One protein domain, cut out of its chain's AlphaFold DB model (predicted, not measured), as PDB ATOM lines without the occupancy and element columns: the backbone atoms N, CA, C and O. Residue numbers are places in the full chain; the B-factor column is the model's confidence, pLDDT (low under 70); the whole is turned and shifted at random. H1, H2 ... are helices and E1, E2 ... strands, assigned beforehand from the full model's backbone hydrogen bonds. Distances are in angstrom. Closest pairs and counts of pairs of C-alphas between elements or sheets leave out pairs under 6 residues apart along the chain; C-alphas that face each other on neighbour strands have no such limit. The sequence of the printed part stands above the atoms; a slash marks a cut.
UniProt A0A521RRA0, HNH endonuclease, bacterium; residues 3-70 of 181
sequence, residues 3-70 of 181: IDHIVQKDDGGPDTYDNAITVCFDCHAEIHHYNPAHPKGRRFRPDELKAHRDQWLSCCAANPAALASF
ATOM      1  N   ILE A   3     -29.924  87.131  75.492       93.12
ATOM      2  CA  ILE A   3     -29.833  85.844  74.805       93.12
ATOM      3  C   ILE A   3     -31.060  85.039  75.203       93.12
ATOM      4  O   ILE A   3     -31.331  84.901  76.394       93.12
ATOM      5  N   ASP A   4     -31.745  84.503  74.205       94.88
ATOM      6  CA  ASP A   4     -32.902  83.636  74.372       94.88
ATOM      7  C   ASP A   4     -32.718  82.333  73.582       94.88
ATOM      8  O   ASP A   4     -31.836  82.217  72.718       94.88
ATOM      9  N   HIS A   5     -33.560  81.346  73.872       96.69
ATOM     10  CA  HIS A   5     -33.662  80.104  73.127       96.69
ATOM     11  C   HIS A   5     -34.691  80.227  71.992       96.69
ATOM     12  O   HIS A   5     -35.835  80.619  72.195       96.69
ATOM     13  N   ILE A   6     -34.316  79.825  70.776       96.69
ATOM     14  CA  ILE A   6     -35.215  79.757  69.611       96.69
ATOM     15  C   ILE A   6     -36.354  78.753  69.849       96.69
ATOM     16  O   ILE A   6     -37.486  78.975  69.423       96.69
ATOM     17  N   VAL A   7     -36.042  77.639  70.508       96.25
ATOM     18  CA  VAL A   7     -37.008  76.710  71.097       96.25
ATOM     19  C   VAL A   7     -36.790  76.745  72.600       96.25
ATOM     20  O   VAL A   7     -35.691  76.413  73.049       96.25
ATOM     21  N   GLN A   8     -37.813  77.139  73.357       93.75
ATOM     22  CA  GLN A   8     -37.728  77.273  74.808       93.75
ATOM     23  C   GLN A   8     -37.366  75.953  75.487       93.75
ATOM     24  O   GLN A   8     -37.721  74.865  75.025       93.75
ATOM     25  N   LYS A   9     -36.667  76.049  76.620       92.25
ATOM     26  CA  LYS A   9     -36.267  74.877  77.411       92.25
ATOM     27  C   LYS A   9     -37.474  74.084  77.913       92.25
ATOM     28  O   LYS A   9     -37.441  72.854  77.895       92.25
ATOM     29  N   ASP A  10     -38.544  74.785  78.280       90.56
ATOM     30  CA  ASP A  10     -39.813  74.188  78.715       90.56
ATOM     31  C   ASP A  10     -40.507  73.401  77.587       90.56
ATOM     32  O   ASP A  10     -41.205  72.425  77.855       90.56
ATOM     33  N   ASP A  11     -40.224  73.747  76.325       89.69
ATOM     34  CA  ASP A  11     -40.667  73.025  75.126       89.69
ATOM     35  C   ASP A  11     -39.650  71.958  74.656       89.69
ATOM     36  O   ASP A  11     -39.773  71.394  73.566       89.69
ATOM     37  N   GLY A  12     -38.626  71.663  75.467       93.62
ATOM     38  CA  GLY A  12     -37.593  70.663  75.179       93.62
ATOM     39  C   GLY A  12     -36.415  71.166  74.338       93.62
ATOM     40  O   GLY A  12     -35.633  70.356  73.833       93.62
ATOM     41  N   GLY A  13     -36.266  72.480  74.169       94.12
ATOM     42  CA  GLY A  13     -35.132  73.074  73.466       94.12
ATOM     43  C   GLY A  13     -33.796  72.908  74.212       94.12
ATOM     44  O   GLY A  13     -33.756  73.035  75.439       94.12
ATOM     45  N   PRO A  14     -32.678  72.634  73.509       96.38
ATOM     46  CA  PRO A  14     -31.384  72.397  74.147       96.38
ATOM     47  C   PRO A  14     -30.587  73.691  74.392       96.38
ATOM     48  O   PRO A  14     -30.674  74.651  73.623       96.38
ATOM     49  N   ASP A  15     -29.720  73.675  75.407       96.00
ATOM     50  CA  ASP A  15     -28.741  74.732  75.706       96.00
ATOM     51  C   ASP A  15     -27.546  74.650  74.732       96.00
ATOM     52  O   ASP A  15     -26.477  74.133  75.057       96.00
ATOM     53  N   THR A  16     -27.743  75.099  73.490       95.94
ATOM     54  CA  THR A  16     -26.737  75.019  72.414       95.94
ATOM     55  C   THR A  16     -26.610  76.337  71.670       95.94
ATOM     56  O   THR A  16     -27.562  77.110  71.595       95.94
ATOM     57  N   TYR A  17     -25.445  76.562  71.057       93.62
ATOM     58  CA  TYR A  17     -25.213  77.721  70.194       93.62
ATOM     59  C   TYR A  17     -26.262  77.831  69.074       93.62
ATOM     60  O   TYR A  17     -26.816  78.902  68.844       93.62
ATOM     61  N   ASP A  18     -26.614  76.707  68.443       94.44
ATOM     62  CA  ASP A  18     -27.584  76.677  67.343       94.44
ATOM     63  C   ASP A  18     -29.021  76.981  67.779       94.44
ATOM     64  O   ASP A  18     -29.846  77.348  66.938       94.44
ATOM     65  N   ASN A  19     -29.328  76.843  69.070       97.06
ATOM     66  CA  ASN A  19     -30.617  77.217  69.645       97.06
ATOM     67  C   ASN A  19     -30.591  78.616  70.282       97.06
ATOM     68  O   ASN A  19     -31.635  79.088  70.710       97.06
ATOM     69  N   ALA A  20     -29.441  79.290  70.346       96.31
ATOM     70  CA  ALA A  20     -29.338  80.626  70.918       96.31
ATOM     71  C   ALA A  20     -29.648  81.708  69.871       96.31
ATOM     72  O   ALA A  20     -29.221  81.626  68.714       96.31
ATOM     73  N   ILE A  21     -30.347  82.759  70.295       96.00
ATOM     74  CA  ILE A  21     -30.570  83.981  69.522       96.00
ATOM     75  C   ILE A  21     -30.361  85.206  70.412       96.00
ATOM     76  O   ILE A  21     -30.739  85.214  71.578       96.00
ATOM     77  N   THR A  22     -29.732  86.251  69.872       94.00
ATOM     78  CA  THR A  22     -29.578  87.532  70.571       94.00
ATOM     79  C   THR A  22     -30.661  88.498  70.107       94.00
ATOM     80  O   THR A  22     -30.758  88.784  68.915       94.00
ATOM     81  N   VAL A  23     -31.450  89.026  71.038       93.50
ATOM     82  CA  VAL A  23     -32.602  89.900  70.762       93.50
ATOM     83  C   VAL A  23     -32.593  91.148  71.652       93.50
ATOM     84  O   VAL A  23     -31.871  91.217  72.649       93.50
ATOM     85  N   CYS A  24     -33.341  92.191  71.276       92.19
ATOM     86  CA  CYS A  24     -33.598  93.312  72.183       92.19
ATOM     87  C   CYS A  24     -34.642  92.917  73.241       92.19
ATOM     88  O   CYS A  24     -35.328  91.911  73.080       92.19
ATOM     89  N   PHE A  25     -34.769  93.729  74.292       89.50
ATOM     90  CA  PHE A  25     -35.699  93.478  75.397       89.50
ATOM     91  C   PHE A  25     -37.153  93.324  74.915       89.50
ATOM     92  O   PHE A  25     -37.835  92.373  75.283       89.50
ATOM     93  N   ASP A  26     -37.598  94.196  74.006       92.12
ATOM     94  CA  ASP A  26     -38.965  94.142  73.474       92.12
ATOM     95  C   ASP A  26     -39.209  92.894  72.613       92.12
ATOM     96  O   ASP A  26     -40.259  92.268  72.715       92.12
ATOM     97  N   CYS A  27     -38.234  92.502  71.783       92.94
ATOM     98  CA  CYS A  27     -38.338  91.281  70.984       92.94
ATOM     99  C   CYS A  27     -38.335  90.032  71.869       92.94
ATOM    100  O   CYS A  27     -39.103  89.115  71.598       92.94
ATOM    101  N   HIS A  28     -37.506  89.999  72.918       94.12
ATOM    102  CA  HIS A  28     -37.465  88.894  73.878       94.12
ATOM    103  C   HIS A  28     -38.824  88.687  74.553       94.12
ATOM    104  O   HIS A  28     -39.286  87.561  74.683       94.12
ATOM    105  N   ALA A  29     -39.511  89.780  74.890       91.62
ATOM    106  CA  ALA A  29     -40.851  89.747  75.463       91.62
ATOM    107  C   ALA A  29     -41.968  89.382  74.461       91.62
ATOM    108  O   ALA A  29     -43.128  89.295  74.854       91.62
ATOM    109  N   GLU A  30     -41.672  89.215  73.167       92.38
ATOM    110  CA  GLU A  30     -42.678  88.916  72.137       92.38
ATOM    111  C   GLU A  30     -42.509  87.516  71.530       92.38
ATOM    112  O   GLU A  30     -43.496  86.812  71.282       92.38
ATOM    113  N   ILE A  31     -41.266  87.091  71.289       91.69
ATOM    114  CA  ILE A  31     -40.970  85.737  70.817       91.69
ATOM    115  C   ILE A  31     -41.455  84.748  71.889       91.69
ATOM    116  O   ILE A  31     -41.257  84.965  73.074       91.69
ATOM    117  N   HIS A  32     -42.195  83.712  71.488       91.12
ATOM    118  CA  HIS A  32     -42.890  82.736  72.364       91.12
ATOM    119  C   HIS A  32     -44.219  83.171  73.007       91.12
ATOM    120  O   HIS A  32     -44.926  82.322  73.543       91.12
ATOM    121  N   HIS A  33     -44.661  84.426  72.873       90.75
ATOM    122  CA  HIS A  33     -45.936  84.877  73.466       90.75
ATOM    123  C   HIS A  33     -47.187  84.619  72.606       90.75
ATOM    124  O   HIS A  33     -48.308  84.952  73.005       90.75
ATOM    125  N   TYR A  34     -47.038  84.023  71.419       91.75
ATOM    126  CA  TYR A  34     -48.178  83.724  70.552       91.75
ATOM    127  C   TYR A  34     -49.101  82.674  71.184       91.75
ATOM    128  O   TYR A  34     -48.688  81.545  71.432       91.75
ATOM    129  N   ASN A  35     -50.381  83.016  71.353       89.81
ATOM    130  CA  ASN A  35     -51.401  82.115  71.883       89.81
ATOM    131  C   ASN A  35     -52.212  81.459  70.743       89.81
ATOM    132  O   ASN A  35     -53.047  82.127  70.127       89.81
ATOM    133  N   PRO A  36     -52.067  80.144  70.479       89.50
ATOM    134  CA  PRO A  36     -52.839  79.463  69.441       89.50
ATOM    135  C   PRO A  36     -54.353  79.445  69.697       89.50
ATOM    136  O   PRO A  36     -55.121  79.402  68.739       89.50
ATOM    137  N   ALA A  37     -54.784  79.493  70.962       94.06
ATOM    138  CA  ALA A  37     -56.200  79.515  71.335       94.06
ATOM    139  C   ALA A  37     -56.854  80.887  71.097       94.06
ATOM    140  O   ALA A  37     -58.076  80.989  71.016       94.06
ATOM    141  N   HIS A  38     -56.047  81.939  70.953       91.38
ATOM    142  CA  HIS A  38     -56.505  83.274  70.598       91.38
ATOM    143  C   HIS A  38     -55.542  83.880  69.565       91.38
ATOM    144  O   HIS A  38     -54.679  84.677  69.941       91.38
ATOM    145  N   PRO A  39     -55.664  83.493  68.274       87.25
ATOM    146  CA  PRO A  39     -54.663  83.732  67.230       87.25
ATOM    147  C   PRO A  39     -54.649  85.200  66.781       87.25
ATOM    148  O   PRO A  39     -55.081  85.568  65.686       87.25
ATOM    149  N   LYS A  40     -54.182  86.063  67.677       87.38
ATOM    150  CA  LYS A  40     -53.960  87.492  67.493       87.38
ATOM    151  C   LYS A  40     -52.489  87.786  67.764       87.38
ATOM    152  O   LYS A  40     -51.864  87.129  68.588       87.38
ATOM    153  N   GLY A  41     -51.966  88.804  67.090       85.75
ATOM    154  CA  GLY A  41     -50.562  89.192  67.200       85.75
ATOM    155  C   GLY A  41     -49.656  88.444  66.225       85.75
ATOM    156  O   GLY A  41     -50.122  87.746  65.321       85.75
ATOM    157  N   ARG A  42     -48.348  88.650  66.386       90.19
ATOM    158  CA  ARG A  42     -47.321  88.038  65.544       90.19
ATOM    159  C   ARG A  42     -46.969  86.657  66.087       90.19
ATOM    160  O   ARG A  42     -46.867  86.455  67.293       90.19
ATOM    161  N   ARG A  43     -46.805  85.695  65.181       92.50
ATOM    162  CA  ARG A  43     -46.283  84.365  65.491       92.50
ATOM    163  C   ARG A  43     -44.905  84.258  64.871       92.50
ATOM    164  O   ARG A  43     -44.794  84.441  63.666       92.50
ATOM    165  N   PHE A  44     -43.914  83.905  65.675       94.38
ATOM    166  CA  PHE A  44     -42.560  83.627  65.209       94.38
ATOM    167  C   PHE A  44     -42.320  82.124  65.259       94.38
ATOM    168  O   PHE A  44     -42.531  81.484  66.290       94.38
ATOM    169  N   ARG A  45     -41.941  81.535  64.129       93.69
ATOM    170  CA  ARG A  45     -41.559  80.125  64.052       93.69
ATOM    171  C   ARG A  45     -40.064  79.966  64.331       93.69
ATOM    172  O   ARG A  45     -39.290  80.854  63.978       93.69
ATOM    173  N   PRO A  46     -39.630  78.806  64.853       95.19
ATOM    174  CA  PRO A  46     -38.211  78.533  65.070       95.19
ATOM    175  C   PRO A  46     -37.334  78.777  63.834       95.19
ATOM    176  O   PRO A  46     -36.257  79.354  63.947       95.19
ATOM    177  N   ASP A  47     -37.804  78.400  62.642       96.38
ATOM    178  CA  ASP A  47     -37.047  78.598  61.399       96.38
ATOM    179  C   ASP A  47     -36.948  80.076  60.993       96.38
ATOM    180  O   ASP A  47     -35.925  80.495  60.454       96.38
ATOM    181  N   GLU A  48     -37.966  80.888  61.299       96.25
ATOM    182  CA  GLU A  48     -37.927  82.338  61.073       96.25
ATOM    183  C   GLU A  48     -36.925  83.006  62.018       96.25
ATOM    184  O   GLU A  48     -36.139  83.849  61.586       96.25
ATOM    185  N   LEU A  49     -36.900  82.591  63.288       96.56
ATOM    186  CA  LEU A  49     -35.935  83.085  64.270       96.56
ATOM    187  C   LEU A  49     -34.497  82.695  63.891       96.56
ATOM    188  O   LEU A  49     -33.605  83.541  63.947       96.56
ATOM    189  N   LYS A  50     -34.271  81.456  63.432       96.44
ATOM    190  CA  LYS A  50     -32.965  81.015  62.904       96.44
ATOM    191  C   LYS A  50     -32.532  81.850  61.705       96.44
ATOM    192  O   LYS A  50     -31.429  82.383  61.706       96.44
ATOM    193  N   ALA A  51     -33.413  82.013  60.719       96.44
ATOM    194  CA  ALA A  51     -33.125  82.821  59.540       96.44
ATOM    195  C   ALA A  51     -32.796  84.275  59.915       96.44
ATOM    196  O   ALA A  51     -31.846  84.847  59.383       96.44
ATOM    197  N   HIS A  52     -33.532  84.856  60.867       94.62
ATOM    198  CA  HIS A  52     -33.273  86.207  61.354       94.62
ATOM    199  C   HIS A  52     -31.911  86.323  62.053       94.62
ATOM    200  O   HIS A  52     -31.149  87.247  61.763       94.62
ATOM    201  N   ARG A  53     -31.568  85.363  62.923       95.25
ATOM    202  CA  ARG A  53     -30.250  85.286  63.567       95.25
ATOM    203  C   ARG A  53     -29.134  85.215  62.529       95.25
ATOM    204  O   ARG A  53     -28.188  85.996  62.595       95.25
ATOM    205  N   ASP A  54     -29.241  84.292  61.581       95.75
ATOM    206  CA  ASP A  54     -28.198  84.050  60.582       95.75
ATOM    207  C   ASP A  54     -28.023  85.269  59.667       95.75
ATOM    208  O   ASP A  54     -26.897  85.678  59.371       95.75
ATOM    209  N   GLN A  55     -29.130  85.918  59.291       94.81
ATOM    210  CA  GLN A  55     -29.108  87.181  58.560       94.81
ATOM    211  C   GLN A  55     -28.402  88.282  59.360       94.81
ATOM    212  O   GLN A  55     -27.544  88.975  58.812       94.81
ATOM    213  N   TRP A  56     -28.729  88.444  60.644       91.06
ATOM    214  CA  TRP A  56     -28.092  89.439  61.505       91.06
ATOM    215  C   TRP A  56     -26.583  89.204  61.638       91.06
ATOM    216  O   TRP A  56     -25.795  90.131  61.444       91.06
ATOM    217  N   LEU A  57     -26.164  87.964  61.898       91.06
ATOM    218  CA  LEU A  57     -24.747  87.602  61.984       91.06
ATOM    219  C   LEU A  57     -24.011  87.865  60.664       91.06
ATOM    220  O   LEU A  57     -22.897  88.387  60.681       91.06
ATOM    221  N   SER A  58     -24.651  87.579  59.527       94.38
ATOM    222  CA  SER A  58     -24.120  87.900  58.199       94.38
ATOM    223  C   SER A  58     -23.941  89.411  58.000       94.38
ATOM    224  O   SER A  58     -22.872  89.852  57.577       94.38
ATOM    225  N   CYS A  59     -24.928  90.229  58.385       90.38
ATOM    226  CA  CYS A  59     -24.823  91.691  58.345       90.38
ATOM    227  C   CYS A  59     -23.657  92.210  59.202       90.38
ATOM    228  O   CYS A  59     -22.883  93.051  58.745       90.38
ATOM    229  N   CYS A  60     -23.500  91.686  60.420       88.69
ATOM    230  CA  CYS A  60     -22.400  92.032  61.321       88.69
ATOM    231  C   CYS A  60     -21.032  91.653  60.739       88.69
ATOM    232  O   CYS A  60     -20.092  92.443  60.813       88.69
ATOM    233  N   ALA A  61     -20.922  90.466  60.136       91.38
ATOM    234  CA  ALA A  61     -19.696  90.008  59.492       91.38
ATOM    235  C   ALA A  61     -19.346  90.842  58.248       91.38
ATOM    236  O   ALA A  61     -18.175  91.137  58.015       91.38
ATOM    237  N   ALA A  62     -20.351  91.248  57.465       94.19
ATOM    238  CA  ALA A  62     -20.167  92.063  56.267       94.19
ATOM    239  C   ALA A  62     -19.827  93.529  56.582       94.19
ATOM    240  O   ALA A  62     -19.133  94.178  55.801       94.19
ATOM    241  N   ASN A  63     -20.307  94.064  57.710       89.19
ATOM    242  CA  ASN A  63     -20.081  95.453  58.100       89.19
ATOM    243  C   ASN A  63     -19.709  95.599  59.591       89.19
ATOM    244  O   ASN A  63     -20.461  96.192  60.371       89.19
ATOM    245  N   PRO A  64     -18.525  95.115  60.007       86.38
ATOM    246  CA  PRO A  64     -18.095  95.189  61.404       86.38
ATOM    247  C   PRO A  64     -17.886  96.636  61.879       86.38
ATOM    248  O   PRO A  64     -18.071  96.943  63.057       86.38
ATOM    249  N   ALA A  65     -17.555  97.555  60.966       85.56
ATOM    250  CA  ALA A  65     -17.384  98.972  61.274       85.56
ATOM    251  C   ALA A  65     -18.684  99.636  61.757       85.56
ATOM    252  O   ALA A  65     -18.629 100.558  62.572       85.56
ATOM    253  N   ALA A  66     -19.850  99.154  61.310       79.31
ATOM    254  CA  ALA A  66     -21.140  99.654  61.781       79.31
ATOM    255  C   ALA A  66     -21.359  99.384  63.278       79.31
ATOM    256  O   ALA A  66     -21.957 100.211  63.961       79.31
ATOM    257  N   LEU A  67     -20.825  98.275  63.805       74.75
ATOM    258  CA  LEU A  67     -20.896  97.948  65.233       74.75
ATOM    259  C   LEU A  67     -19.948  98.819  66.066       74.75
ATOM    260  O   LEU A  67     -20.321  99.287  67.136       74.75
ATOM    261  N   ALA A  68     -18.738  99.072  65.560       74.88
ATOM    262  CA  ALA A  68     -17.752  99.922  66.235       74.88
ATOM    263  C   ALA A  68     -18.141 101.411  66.240       74.88
ATOM    264  O   ALA A  68     -17.703 102.167  67.102       74.88
ATOM    265  N   SER A  69     -18.967 101.830  65.279       69.19
ATOM    266  CA  SER A  69     -19.411 103.219  65.123       69.19
ATOM    267  C   SER A  69     -20.723 103.517  65.852       69.19
ATOM    268  O   SER A  69     -21.255 104.622  65.717       69.19
ATOM    269  N   PHE A  70     -21.270 102.555  66.607       66.75
ATOM    270  CA  PHE A  70     -22.454 102.797  67.421       66.75
ATOM    271  C   PHE A  70     -22.093 103.739  68.570       66.75
ATOM    272  O   PHE A  70     -21.532 103.340  69.587       66.75
TER     273      PHE A  70
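AT A GLANCE: This is residues 3 to 70 of the 181 residues of the protein "HNH endonuclease" of bacterium (UniProt A0A521RRA0). A small antiparallel hairpin, E1 and E2, packs through E2 on one long helix, H2; residues 58 to 70, with the end of H2 and short H3, stick out as an arm. Two long stretches, residues 6 to 19 and residues 29 to 45, hold no named element. The 68 printed residues run E1, E2, H1, H2, H3, mixed in class, with 33 in named elements; the whole is loose, radius of gyration of the C-alphas 13.8 A, spanning 44 by 26 by 18 A.

IN THESE COORDINATES: E1, residues 3 to 5, begins at C-alpha 3 (-29.833, 85.844, 74.805). E2 is 20 to 23, H1 25 to 28. H2, 46 to 62, is 24.2 A long. H3, 64 to 68, ends at C-alpha 68 (-17.752, 99.922, 66.235).

HOW THE PARTS SIT: In the hairpin, N 4 and O 21 are 2.9 A apart. The closest C-alphas of E2 and H2, Ile 21 and Arg 53, are 6.1 A apart. H2 and H3 are close but not clearly touching, closest at C-alphas 60 and 67, 7.3 A. H1 is apart from H2 and H3. Every O i to N i+4 pair is within hydrogen-bond range in H2 and H3; H1 is too short for one.

THE WHOLE: C-alphas 37 and 65 are farthest apart, 44.6 A. The printed part has no cut. Links E1 to E2 and H1 to H2 are long. Residues 69 to 70 have pLDDT under 70.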